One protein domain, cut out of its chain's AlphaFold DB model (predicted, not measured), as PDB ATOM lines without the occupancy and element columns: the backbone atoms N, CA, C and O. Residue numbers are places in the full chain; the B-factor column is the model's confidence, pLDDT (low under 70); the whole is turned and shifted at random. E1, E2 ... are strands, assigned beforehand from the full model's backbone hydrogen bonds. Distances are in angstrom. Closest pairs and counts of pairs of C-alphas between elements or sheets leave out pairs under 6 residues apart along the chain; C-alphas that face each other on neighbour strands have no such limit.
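AT A GLANCE: This is residues 60 to 157 of the 157 residues of an uncharacterized protein of Streptomyces sp. CB03234 (UniProt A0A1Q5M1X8). Two strongly twisted four-stranded sheets lie partly face to face as a sandwich, the longer strands E2, E3 and E6 reaching beyond the shorter second sheet at one end. The link from E2 to E3 and the link from E3 to E4 lie at opposite ends of the long axis. The printed part has 98 residues with eight named strands, E1 to E8 in chain order, and no named helix: all strand. The sheet orders are E1 - E2 - E3 - E6 and E5 - E4 - E7 - E8, both antiparallel. The whole is compact, with a radius of gyration of the C-alphas of 13.6 A, and a rod spanning 50 by 23 by 16 A.

HOW THE PARTS SIT: E1, residues 60 to 66, E2, residues 72 to 82, and E3, residues 89 to 99, form a meander, each strand the antiparallel neighbour of the one before. N 63 and O 76 are 2.9 A apart between E1 and E2, and N 77 and O 94 2.8 A between E2 and E3. E6, residues 129 to 138, is the edge strand beside E3, with N 93 to O 133 at 2.8 A. In the other sheet E4, residues 108 to 113, and E5, residues 120 to 125, form a hairpin, with N 110 to O 123 at 2.8 A. E7, residues 142 to 147, has N 144 to O 111 of E4 at 2.8 A. E8, residues 152 to 156, has N 153 to O 145 of E7 at 2.9 A. Between the sheets, the closest C-alphas of E1 and E7 are those of Leu 65 and Ala 145, 5.4 A apart. E6 is apart from E4, E7 and E8.

IN THESE COORDINATES: E1 begins at C-alpha 60 (139.976, 188.864, 170.351) and E8 ends at C-alpha 156 (152.863, 186.534, 170.305). E2 measures 32.3 A, E3 30.3 A and E6 26.0 A.

THE WHOLE: The two farthest C-alphas, of Asn 85 and Lys 103, are 50.0 A apart. The printed part has no cut and no long link. The pLDDT is under 70 at residues 99 to 104, 116, 125 to 128 and 157.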
ATOM      1  N   SER A  60     139.204 188.744 171.589       84.06
ATOM      2  CA  SER A  60     139.976 188.864 170.351       84.06
ATOM      3  C   SER A  60     141.333 189.542 170.561       84.06
ATOM      4  O   SER A  60     141.552 190.246 171.548       84.06
ATOM      5  N   ALA A  61     142.251 189.333 169.616       85.31
ATOM      6  CA  ALA A  61     143.551 189.994 169.569       85.31
ATOM      7  C   ALA A  61     143.948 190.392 168.139       85.31
ATOM      8  O   ALA A  61     143.473 189.828 167.153       85.31
ATOM      9  N   ASP A  62     144.863 191.357 168.054       87.56
ATOM     10  CA  ASP A  62     145.565 191.806 166.849       87.56
ATOM     11  C   ASP A  62     147.052 191.947 167.218       87.56
ATOM     12  O   ASP A  62     147.389 192.552 168.246       87.56
ATOM     13  N   ARG A  63     147.942 191.322 166.440       87.56
ATOM     14  CA  ARG A  63     149.393 191.285 166.688       87.56
ATOM     15  C   ARG A  63     150.167 191.285 165.374       87.56
ATOM     16  O   ARG A  63     149.865 190.506 164.473       87.56
ATOM     17  N   THR A  64     151.238 192.074 165.307       89.00
ATOM     18  CA  THR A  64     152.219 192.010 164.210       89.00
ATOM     19  C   THR A  64     153.442 191.215 164.651       89.00
ATOM     20  O   THR A  64     154.274 191.692 165.419       89.00
ATOM     21  N   LEU A  65     153.549 189.992 164.145       88.25
ATOM     22  CA  LEU A  65     154.643 189.058 164.384       88.25
ATOM     23  C   LEU A  65     155.801 189.390 163.441       88.25
ATOM     24  O   LEU A  65     155.588 189.472 162.233       88.25
ATOM     25  N   ARG A  66     157.030 189.527 163.941       87.31
ATOM     26  CA  ARG A  66     158.230 189.719 163.102       87.31
ATOM     27  C   ARG A  66     159.105 188.473 163.127       87.31
ATOM     28  O   ARG A  66     159.229 187.836 164.168       87.31
ATOM     29  N   THR A  67     159.735 188.138 162.004       83.44
ATOM     30  CA  THR A  67     160.818 187.140 161.961       83.44
ATOM     31  C   THR A  67     162.050 187.670 162.706       83.44
ATOM     32  O   THR A  67     162.288 188.877 162.704       83.44
ATOM     33  N   SER A  68     162.873 186.806 163.308       80.88
ATOM     34  CA  SER A  68     163.990 187.223 164.188       80.88
ATOM     35  C   SER A  68     165.088 188.054 163.516       80.88
ATOM     36  O   SER A  68     165.794 188.785 164.198       80.88
ATOM     37  N   ASN A  69     165.220 187.990 162.190       75.94
ATOM     38  CA  ASN A  69     166.119 188.838 161.400       75.94
ATOM     39  C   ASN A  69     165.409 190.028 160.720       75.94
ATOM     40  O   ASN A  69     165.963 190.605 159.791       75.94
ATOM     41  N   GLY A  70     164.165 190.346 161.098       75.38
ATOM     42  CA  GLY A  70     163.395 191.484 160.576       75.38
ATOM     43  C   GLY A  70     162.938 191.399 159.110       75.38
ATOM     44  O   GLY A  70     162.177 192.256 158.677       75.38
ATOM     45  N   ALA A  71     163.350 190.375 158.357       76.88
ATOM     46  CA  ALA A  71     163.156 190.279 156.905       76.88
ATOM     47  C   ALA A  71     161.705 190.028 156.437       76.88
ATOM     48  O   ALA A  71     161.434 190.024 155.240       76.88
ATOM     49  N   GLY A  72     160.764 189.821 157.357       81.06
ATOM     50  CA  GLY A  72     159.345 189.705 157.052       81.06
ATOM     51  C   GLY A  72     158.484 189.716 158.313       81.06
ATOM     52  O   GLY A  72     158.969 189.549 159.438       81.06
ATOM     53  N   SER A  73     157.184 189.947 158.138       83.75
ATOM     54  CA  SER A  73     156.238 189.980 159.254       83.75
ATOM     55  C   SER A  73     154.849 189.482 158.867       83.75
ATOM     56  O   SER A  73     154.503 189.402 157.692       83.75
ATOM     57  N   VAL A  74     154.044 189.129 159.866       87.38
ATOM     58  CA  VAL A  74     152.652 188.701 159.696       87.38
ATOM     59  C   VAL A  74     151.804 189.471 160.692       87.38
ATOM     60  O   VAL A  74     152.040 189.365 161.893       87.38
ATOM     61  N   ARG A  75     150.806 190.224 160.229       89.69
ATOM     62  CA  ARG A  75     149.741 190.688 161.122       89.69
ATOM     63  C   ARG A  75     148.714 189.577 161.214       89.69
ATOM     64  O   ARG A  75     148.131 189.222 160.193       89.69
ATOM     65  N   VAL A  76     148.505 189.042 162.410       87.94
ATOM     66  CA  VAL A  76     147.459 188.061 162.695       87.94
ATOM     67  C   VAL A  76     146.449 188.665 163.663       87.94
ATOM     68  O   VAL A  76     146.801 189.274 164.674       87.94
ATOM     69  N   LYS A  77     145.181 188.489 163.317       90.12
ATOM     70  CA  LYS A  77     144.010 188.748 164.138       90.12
ATOM     71  C   LYS A  77     143.356 187.418 164.457       90.12
ATOM     72  O   LYS A  77     143.331 186.532 163.604       90.12
ATOM     73  N   TRP A  78     142.819 187.270 165.658       88.88
ATOM     74  CA  TRP A  78     142.011 186.103 165.985       88.88
ATOM     75  C   TRP A  78     140.942 186.428 167.018       88.88
ATOM     76  O   TRP A  78     141.147 187.263 167.897       88.88
ATOM     77  N   THR A  79     139.796 185.766 166.888       88.56
ATOM     78  CA  THR A  79     138.739 185.689 167.901       88.56
ATOM     79  C   THR A  79     138.810 184.345 168.602       88.56
ATOM     80  O   THR A  79     139.267 183.353 168.029       88.56
ATOM     81  N   TRP A  80     138.339 184.303 169.842       87.75
ATOM     82  CA  TRP A  80     138.151 183.080 170.606       87.75
ATOM     83  C   TRP A  80     136.867 183.152 171.429       87.75
ATOM     84  O   TRP A  80     136.471 184.209 171.920       87.75
ATOM     85  N   HIS A  81     136.254 181.994 171.626       86.94
ATOM     86  CA  HIS A  81     135.053 181.796 172.418       86.94
ATOM     87  C   HIS A  81     135.245 180.570 173.300       86.94
ATOM     88  O   HIS A  81     135.685 179.522 172.825       86.94
ATOM     89  N   SER A  82     134.934 180.690 174.587       85.25
ATOM     90  CA  SER A  82     134.915 179.562 175.519       85.25
ATOM     91  C   SER A  82     133.725 178.648 175.224       85.25
ATOM     92  O   SER A  82     132.590 179.114 175.151       85.25
ATOM     93  N   SER A  83     133.963 177.341 175.113       83.75
ATOM     94  CA  SER A  83     132.887 176.343 175.108       83.75
ATOM     95  C   SER A  83     132.107 176.357 176.431       83.75
ATOM     96  O   SER A  83     132.628 176.771 177.467       83.75
ATOM     97  N   ALA A  84     130.863 175.865 176.416       81.56
ATOM     98  CA  ALA A  84     129.924 175.956 177.543       81.56
ATOM     99  C   ALA A  84     130.406 175.311 178.862       81.56
ATOM    100  O   ALA A  84     129.859 175.593 179.922       81.56
ATOM    101  N   ASN A  85     131.432 174.454 178.816       80.00
ATOM    102  CA  ASN A  85     132.032 173.821 179.994       80.00
ATOM    103  C   ASN A  85     133.357 174.474 180.447       80.00
ATOM    104  O   ASN A  85     134.002 173.953 181.355       80.00
ATOM    105  N   GLY A  86     133.800 175.551 179.785       73.38
ATOM    106  CA  GLY A  86     135.053 176.266 180.053       73.38
ATOM    107  C   GLY A  86     136.343 175.497 179.726       73.38
ATOM    108  O   GLY A  86     137.433 176.004 179.975       73.38
ATOM    109  N   LYS A  87     136.263 174.273 179.182       78.38
ATOM    110  CA  LYS A  87     137.421 173.369 179.011       78.38
ATOM    111  C   LYS A  87     138.068 173.441 177.628       78.38
ATOM    112  O   LYS A  87     139.058 172.746 177.406       78.38
ATOM    113  N   SER A  88     137.539 174.235 176.703       84.12
ATOM    114  CA  SER A  88     138.132 174.455 175.376       84.12
ATOM    115  C   SER A  88     137.636 175.747 174.728       84.12
ATOM    116  O   SER A  88     136.621 176.304 175.153       84.12
ATOM    117  N   TYR A  89     138.327 176.179 173.676       84.62
ATOM    118  CA  TYR A  89     138.030 177.376 172.900       84.62
ATOM    119  C   TYR A  89     137.858 177.060 171.413       84.62
ATOM    120  O   TYR A  89     138.450 176.109 170.886       84.62
ATOM    121  N   TYR A  90     137.062 177.886 170.743       88.19
ATOM    122  CA  TYR A  90     136.846 177.877 169.299       88.19
ATOM    123  C   TYR A  90     136.809 179.308 168.753       88.19
ATOM    124  O   TYR A  90     136.597 180.252 169.511       88.19
ATOM    125  N   GLY A  91     137.022 179.484 167.455       89.81
ATOM    126  CA  GLY A  91     136.986 180.794 166.810       89.81
ATOM    127  C   GLY A  91     137.708 180.796 165.470       89.81
ATOM    128  O   GLY A  91     138.003 179.740 164.908       89.81
ATOM    129  N   SER A  92     138.027 181.996 164.992       89.56
ATOM    130  CA  SER A  92     138.642 182.216 163.683       89.56
ATOM    131  C   SER A  92     139.931 183.016 163.828       89.56
ATOM    132  O   SER A  92     140.030 183.913 164.665       89.56
ATOM    133  N   PHE A  93     140.919 182.731 162.985       89.19
ATOM    134  CA  PHE A  93     142.102 183.563 162.796       89.19
ATOM    135  C   PHE A  93     142.181 184.039 161.347       89.19
ATOM    136  O   PHE A  93     141.794 183.338 160.413       89.19
ATOM    137  N   TRP A  94     142.694 185.246 161.145       91.81
ATOM    138  CA  TRP A  94     142.892 185.839 159.828       91.81
ATOM    139  C   TRP A  94     144.020 186.862 159.859       91.81
ATOM    140  O   TRP A  94     144.496 187.253 160.924       91.81
ATOM    141  N   GLY A  95     144.484 187.309 158.700       91.12
ATOM    142  CA  GLY A  95     145.560 188.287 158.671       91.12
ATOM    143  C   GLY A  95     146.202 188.490 157.315       91.12
ATOM    144  O   GLY A  95     145.674 188.064 156.288       91.12
ATOM    145  N   THR A  96     147.364 189.138 157.350       89.56
ATOM    146  CA  THR A  96     148.149 189.505 156.171       89.56
ATOM    147  C   THR A  96     149.629 189.240 156.420       89.56
ATOM    148  O   THR A  96     150.196 189.680 157.424       89.56
ATOM    149  N   PHE A  97     150.266 188.543 155.482       87.06
ATOM    150  CA  PHE A  97     151.716 188.430 155.384       87.06
ATOM    151  C   PHE A  97     152.287 189.679 154.706       87.06
ATOM    152  O   PHE A  97     151.902 190.018 153.585       87.06
ATOM    153  N   TYR A  98     153.238 190.323 155.374       81.44
ATOM    154  CA  TYR A  98     154.029 191.439 154.870       81.44
ATOM    155  C   TYR A  98     155.449 190.935 154.594       81.44
ATOM    156  O   TYR A  98     156.340 191.000 155.450       81.44
ATOM    157  N   ASP A  99     155.636 190.386 153.393       69.62
ATOM    158  CA  ASP A  99     156.952 190.034 152.864       69.62
ATOM    159  C   ASP A  99     157.698 191.299 152.427       69.62
ATOM    160  O   ASP A  99     157.303 191.958 151.466       69.62
ATOM    161  N   HIS A 100     158.862 191.550 153.024       59.69
ATOM    162  CA  HIS A 100     159.962 192.174 152.289       59.69
ATOM    163  C   HIS A 100     160.761 191.052 151.624       59.69
ATOM    164  O   HIS A 100     161.875 190.758 152.046       59.69
ATOM    165  N   ALA A 101     160.147 190.398 150.625       55.50
ATOM    166  CA  ALA A 101     160.662 189.205 149.948       55.50
ATOM    167  C   ALA A 101     162.176 189.334 149.666       55.50
ATOM    168  O   ALA A 101     162.564 190.096 148.774       55.50
ATOM    169  N   PRO A 102     163.048 188.641 150.429       51.53
ATOM    170  CA  PRO A 102     164.479 188.881 150.337       51.53
ATOM    171  C   PRO A 102     165.027 188.409 148.992       51.53
ATOM    172  O   PRO A 102     164.496 187.474 148.384       51.53
ATOM    173  N   LYS A 103     166.162 188.982 148.575       59.03
ATOM    174  CA  LYS A 103     166.916 188.534 147.386       59.03
ATOM    175  C   LYS A 103     167.200 187.014 147.427       59.03
ATOM    176  O   LYS A 103     167.241 186.364 146.388       59.03
ATOM    177  N   ASP A 104     167.277 186.453 148.636       66.19
ATOM    178  CA  ASP A 104     167.416 185.038 149.000       66.19
ATOM    179  C   ASP A 104     166.257 184.092 148.607       66.19
ATOM    180  O   ASP A 104     166.385 182.888 148.829       66.19
ATOM    181  N   LYS A 105     165.110 184.591 148.116       71.94
ATOM    182  CA  LYS A 105     163.904 183.789 147.783       71.94
ATOM    183  C   LYS A 105     163.292 182.986 148.955       71.94
ATOM    184  O   LYS A 105     162.654 181.959 148.732       71.94
ATOM    185  N   LYS A 106     163.476 183.428 150.206       75.19
ATOM    186  CA  LYS A 106     162.895 182.786 151.406       75.19
ATOM    187  C   LYS A 106     161.540 183.399 151.756       75.19
ATOM    188  O   LYS A 106     161.375 184.609 151.653       75.19
ATOM    189  N   TYR A 107     160.612 182.561 152.208       80.62
ATOM    190  CA  TYR A 107     159.222 182.930 152.485       80.62
ATOM    191  C   TYR A 107     158.917 183.004 153.982       80.62
ATOM    192  O   TYR A 107     159.554 182.310 154.787       80.62
ATOM    193  N   VAL A 108     157.918 183.813 154.348       84.12
ATOM    194  CA  VAL A 108     157.408 183.890 155.720       84.12
ATOM    195  C   VAL A 108     156.365 182.793 155.967       84.12
ATOM    196  O   VAL A 108     155.399 182.601 155.227       84.12
ATOM    197  N   LEU A 109     156.577 182.078 157.065       87.56
ATOM    198  CA  LEU A 109     155.745 181.022 157.619       87.56
ATOM    199  C   LEU A 109     155.003 181.575 158.839       87.56
ATOM    200  O   LEU A 109     155.631 182.120 159.751       87.56
ATOM    201  N   LEU A 110     153.689 181.374 158.898       88.50
ATOM    202  CA  LEU A 110     152.926 181.512 160.132       88.50
ATOM    203  C   LEU A 110     152.870 180.142 160.804       88.50
ATOM    204  O   LEU A 110     152.226 179.213 160.306       88.50
ATOM    205  N   GLN A 111     153.540 180.023 161.945       89.75
ATOM    206  CA  GLN A 111     153.420 178.853 162.802       89.75
ATOM    207  C   GLN A 111     152.505 179.156 163.978       89.75
ATOM    208  O   GLN A 111     152.577 180.238 164.558       89.75
ATOM    209  N   ALA A 112     151.693 178.177 164.356       87.12
ATOM    210  CA  ALA A 112     150.903 178.217 165.573       87.12
ATOM    211  C   ALA A 112     151.325 177.104 166.539       87.12
ATOM    212  O   ALA A 112     151.886 176.081 166.137       87.12
ATOM    213  N   LYS A 113     151.056 177.327 167.824       85.06
ATOM    214  CA  LYS A 113     151.206 176.336 168.895       85.06
ATOM    215  C   LYS A 113     149.944 176.343 169.744       85.06
ATOM    216  O   LYS A 113     149.408 177.415 170.026       85.06
ATOM    217  N   TRP A 114     149.493 175.155 170.128       82.75
ATOM    218  CA  TRP A 114     148.300 174.940 170.936       82.75
ATOM    219  C   TRP A 114     148.451 173.691 171.804       82.75
ATOM    220  O   TRP A 114     149.028 172.696 171.364       82.75
ATOM    221  N   GLN A 115     147.882 173.712 173.012       74.75
ATOM    222  CA  GLN A 115     147.773 172.546 173.905       74.75
ATOM    223  C   GLN A 115     149.112 171.837 174.185       74.75
ATOM    224  O   GLN A 115     149.163 170.611 174.249       74.75
ATOM    225  N   GLY A 116     150.209 172.590 174.289       61.66
ATOM    226  CA  GLY A 116     151.550 172.021 174.460       61.66
ATOM    227  C   GLY A 116     152.101 171.233 173.258       61.66
ATOM    228  O   GLY A 116     153.190 170.675 173.367       61.66
ATOM    229  N   LYS A 117     151.413 171.195 172.105       70.88
ATOM    230  CA  LYS A 117     151.957 170.594 170.874       70.88
ATOM    231  C   LYS A 117     153.180 171.368 170.364       70.88
ATOM    232  O   LYS A 117     153.415 172.521 170.724       70.88
ATOM    233  N   GLY A 118     153.948 170.736 169.477       81.06
ATOM    234  CA  GLY A 118     155.030 171.401 168.753       81.06
ATOM    235  C   GLY A 118     154.524 172.529 167.843       81.06
ATOM    236  O   GLY A 118     153.393 172.501 167.350       81.06
ATOM    237  N   TRP A 119     155.386 173.517 167.600       85.25
ATOM    238  CA  TRP A 119     155.124 174.607 166.658       85.25
ATOM    239  C   TRP A 119     154.880 174.071 165.246       85.25
ATOM    240  O   TRP A 119     155.785 173.529 164.613       85.25
ATOM    241  N   THR A 120     153.661 174.260 164.750       86.50
ATOM    242  CA  THR A 120     153.180 173.694 163.487       86.50
ATOM    243  C   THR A 120     152.909 174.822 162.493       86.50
ATOM    244  O   THR A 120     152.232 175.795 162.826       86.50
ATOM    245  N   THR A 121     153.432 174.723 161.269       88.19
ATOM    246  CA  THR A 121     153.133 175.686 160.194       88.19
ATOM    247  C   THR A 121     151.677 175.544 159.758       88.19
ATOM    248  O   THR A 121     151.279 174.479 159.299       88.19
ATOM    249  N   ILE A 122     150.891 176.617 159.885       86.19
ATOM    250  CA  ILE A 122     149.461 176.630 159.526       86.19
ATOM    251  C   ILE A 122     149.180 177.381 158.219       86.19
ATOM    252  O   ILE A 122     148.208 177.073 157.528       86.19
ATOM    253  N   ARG A 123     150.019 178.364 157.870       85.38
ATOM    254  CA  ARG A 123     149.956 179.139 156.622       85.38
ATOM    255  C   ARG A 123     151.371 179.535 156.193       85.38
ATOM    256  O   ARG A 123     152.233 179.783 157.036       85.38
ATOM    257  N   THR A 124     151.571 179.656 154.889       79.06
ATOM    258  CA  THR A 124     152.803 180.127 154.243       79.06
ATOM    259  C   THR A 124     152.396 181.106 153.155       79.06
ATOM    260  O   THR A 124     151.413 180.845 152.464       79.06
ATOM    261  N   ALA A 125     153.145 182.190 152.972       67.94
ATOM    262  CA  ALA A 125     152.945 183.099 151.850       67.94
ATOM    263  C   ALA A 125     154.273 183.414 151.162       67.94
ATOM    264  O   ALA A 125     155.302 183.546 151.820       67.94
ATOM    265  N   ALA A 126     154.226 183.533 149.839       55.97
ATOM    266  CA  ALA A 126     155.362 183.871 148.998       55.97
ATOM    267  C   ALA A 126     155.032 185.153 148.223       55.97
ATOM    268  O   ALA A 126     154.250 185.105 147.275       55.97
ATOM    269  N   LYS A 127     155.658 186.273 148.612       60.69
ATOM    270  CA  LYS A 127     155.310 187.661 148.225       60.69
ATOM    271  C   LYS A 127     154.067 188.205 148.949       60.69
ATOM    272  O   LYS A 127     153.324 189.012 148.396       60.69
ATOM    273  N   GLY A 128     153.873 187.801 150.203       68.31
ATOM    274  CA  GLY A 128     152.775 188.263 151.046       68.31
ATOM    275  C   GLY A 128     151.409 187.710 150.629       68.31
ATOM    276  O   GLY A 128     151.314 186.753 149.862       68.31
ATOM    277  N   GLY A 129     150.345 188.301 151.172       80.94
ATOM    278  CA  GLY A 129     148.959 187.904 150.902       80.94
ATOM    279  C   GLY A 129     148.122 187.757 152.171       80.94
ATOM    280  O   GLY A 129     148.646 187.785 153.287       80.94
ATOM    281  N   THR A 130     146.808 187.626 152.010       87.12
ATOM    282  CA  THR A 130     145.865 187.428 153.118       87.12
ATOM    283  C   THR A 130     145.641 185.947 153.423       87.12
ATOM    284  O   THR A 130     145.876 185.074 152.591       87.12
ATOM    285  N   PHE A 131     145.185 185.653 154.638       87.75
ATOM    286  CA  PHE A 131     144.791 184.307 155.051       87.75
ATOM    287  C   PHE A 131     143.634 184.352 156.048       87.75
ATOM    288  O   PHE A 131     143.460 185.332 156.771       87.75
ATOM    289  N   SER A 132     142.905 183.242 156.131       90.06
ATOM    290  CA  SER A 132     141.946 182.934 157.193       90.06
ATOM    291  C   SER A 132     141.999 181.444 157.555       90.06
ATOM    292  O   SER A 132     142.649 180.640 156.868       90.06
ATOM    293  N   GLY A 133     141.347 181.075 158.653       88.38
ATOM    294  CA  GLY A 133     141.082 179.700 159.059       88.38
ATOM    295  C   GLY A 133     140.407 179.637 160.426       88.38
ATOM    296  O   GLY A 133     140.587 180.528 161.256       88.38
ATOM    297  N   ASP A 134     139.653 178.572 160.659       89.75
ATOM    298  CA  ASP A 134     138.924 178.344 161.906       89.75
ATOM    299  C   ASP A 134     139.607 177.282 162.771       89.75
ATOM    300  O   ASP A 134     140.426 176.488 162.298       89.75
ATOM    301  N   TYR A 135     139.280 177.274 164.060       85.69
ATOM    302  CA  TYR A 135     139.778 176.297 165.021       85.69
ATOM    303  C   TYR A 135     138.747 176.022 166.119       85.69
ATOM    304  O   TYR A 135     137.917 176.866 166.456       85.69
ATOM    305  N   SER A 136     138.811 174.830 166.706       88.00
ATOM    306  CA  SER A 136     137.920 174.398 167.784       88.00
ATOM    307  C   SER A 136     138.606 173.378 168.695       88.00
ATOM    308  O   SER A 136     139.633 172.795 168.345       88.00
ATOM    309  N   GLY A 137     138.075 173.192 169.908       84.00
ATOM    310  CA  GLY A 137     138.573 172.195 170.863       84.00
ATOM    311  C   GLY A 137     139.934 172.508 171.506       84.00
ATOM    312  O   GLY A 137     140.431 171.694 172.287       84.00
ATOM    313  N   LEU A 138     140.539 173.668 171.229       82.69
ATOM    314  CA  LEU A 138     141.877 174.020 171.718       82.69
ATOM    315  C   LEU A 138     141.839 174.500 173.183       82.69
ATOM    316  O   LEU A 138     140.815 174.975 173.653       82.69
ATOM    317  N   LYS A 139     142.953 174.403 173.921       78.75
ATOM    318  CA  LYS A 139     143.111 174.932 175.305       78.75
ATOM    319  C   LYS A 139     144.097 176.109 175.385       78.75
ATOM    320  O   LYS A 139     144.713 176.354 176.416       78.75
ATOM    321  N   GLY A 140     144.252 176.801 174.265       76.75
ATOM    322  CA  GLY A 140     145.148 177.932 174.082       76.75
ATOM    323  C   GLY A 140     145.751 177.926 172.683       76.75
ATOM    324  O   GLY A 140     145.814 176.867 172.051       76.75
ATOM    325  N   LEU A 141     146.124 179.104 172.187       81.62
ATOM    326  CA  LEU A 141     146.564 179.305 170.806       81.62
ATOM    327  C   LEU A 141     147.516 180.499 170.710       81.62
ATOM    328  O   LEU A 141     147.135 181.622 171.016       81.62
ATOM    329  N   ASN A 142     148.731 180.253 170.229       85.81
ATOM    330  CA  ASN A 142     149.742 181.276 169.956       85.81
ATOM    331  C   ASN A 142     150.098 181.277 168.478       85.81
ATOM    332  O   ASN A 142     149.976 180.250 167.806       85.81
ATOM    333  N   PHE A 143     150.717 182.368 168.036       87.38
ATOM    334  CA  PHE A 143     151.285 182.490 166.702       87.38
ATOM    335  C   PHE A 143     152.725 183.013 166.758       87.38
ATOM    336  O   PHE A 143     153.058 183.852 167.591       87.38
ATOM    337  N   ARG A 144     153.580 182.564 165.833       88.62
ATOM    338  CA  ARG A 144     154.907 183.147 165.578       88.62
ATOM    339  C   ARG A 144     155.181 183.233 164.078       88.62
ATOM    340  O   ARG A 144     154.782 182.350 163.317       88.62
ATOM    341  N   ALA A 145     155.901 184.273 163.664       87.31
ATOM    342  CA  ALA A 145     156.445 184.369 162.313       87.31
ATOM    343  C   ALA A 145     157.816 183.683 162.248       87.31
ATOM    344  O   ALA A 145     158.687 183.936 163.087       87.31
ATOM    345  N   CYS A 146     158.028 182.855 161.230       85.62
ATOM    346  CA  CYS A 146     159.324 182.254 160.922       85.62
ATOM    347  C   CYS A 146     159.686 182.460 159.454       85.62
ATOM    348  O   CYS A 146     158.804 182.584 158.616       85.62
ATOM    349  N   LEU A 147     160.975 182.435 159.124       84.69
ATOM    350  CA  LEU A 147     161.409 182.201 157.748       84.69
ATOM    351  C   LEU A 147     161.537 180.707 157.458       84.69
ATOM    352  O   LEU A 147     161.952 179.921 158.314       84.69
ATOM    353  N   GLN A 148     161.284 180.341 156.203       80.06
ATOM    354  CA  GLN A 148     161.779 179.096 155.624       80.06
ATOM    355  C   GLN A 148     163.303 178.992 155.833       80.06
ATOM    356  O   GLN A 148     164.049 179.926 155.536       80.06
ATOM    357  N   GLY A 149     163.758 177.869 156.402       77.12
ATOM    358  CA  GLY A 149     165.123 177.725 156.930       77.12
ATOM    359  C   GLY A 149     165.275 178.031 158.431       77.12
ATOM    360  O   GLY A 149     166.393 178.180 158.909       77.12
ATOM    361  N   GLY A 150     164.175 178.129 159.188       72.50
ATOM    362  CA  GLY A 150     164.174 177.965 160.652       72.50
ATOM    363  C   GLY A 150     164.318 179.234 161.501       72.50
ATOM    364  O   GLY A 150     164.195 179.153 162.722       72.50
ATOM    365  N   LYS A 151     164.519 180.420 160.906       78.56
ATOM    366  CA  LYS A 151     164.614 181.684 161.667       78.56
ATOM    367  C   LYS A 151     163.239 182.168 162.140       78.56
ATOM    368  O   LYS A 151     162.596 182.993 161.491       78.56
ATOM    369  N   CYS A 152     162.787 181.637 163.272       81.81
ATOM    370  CA  CYS A 152     161.594 182.083 163.988       81.81
ATOM    371  C   CYS A 152     161.870 183.318 164.845       81.81
ATOM    372  O   CYS A 152     162.922 183.408 165.478       81.81
ATOM    373  N   GLY A 153     160.937 184.270 164.853       80.06
ATOM    374  CA  GLY A 153     160.916 185.379 165.806       80.06
ATOM    375  C   GLY A 153     160.140 185.049 167.079       80.06
ATOM    376  O   GLY A 153     159.775 183.896 167.323       80.06
ATOM    377  N   ALA A 154     159.889 186.080 167.886       80.31
ATOM    378  CA  ALA A 154     159.148 185.942 169.133       80.31
ATOM    379  C   ALA A 154     157.711 185.436 168.877       80.31
ATOM    380  O   ALA A 154     157.050 185.918 167.949       80.31
ATOM    381  N   PRO A 155     157.208 184.484 169.684       79.44
ATOM    382  CA  PRO A 155     155.787 184.176 169.711       79.44
ATOM    383  C   PRO A 155     155.002 185.363 170.271       79.44
ATOM    384  O   PRO A 155     155.462 186.027 171.201       79.44
ATOM    385  N   ALA A 156     153.823 185.623 169.708       75.31
ATOM    386  CA  ALA A 156     152.863 186.534 170.305       75.31
ATOM    387  C   ALA A 156     151.897 185.783 171.210       75.31
ATOM    388  O   ALA A 156     151.457 184.670 170.892       75.31
ATOM    389  N   TRP A 157     151.573 186.475 172.298       69.62
ATOM    390  CA  TRP A 157     150.684 186.057 173.361       69.62
ATOM    391  C   TRP A 157     149.579 187.127 173.552       69.62
ATOM    392  O   TRP A 157     149.705 188.251 172.982       69.62
TER     393      TRP A 157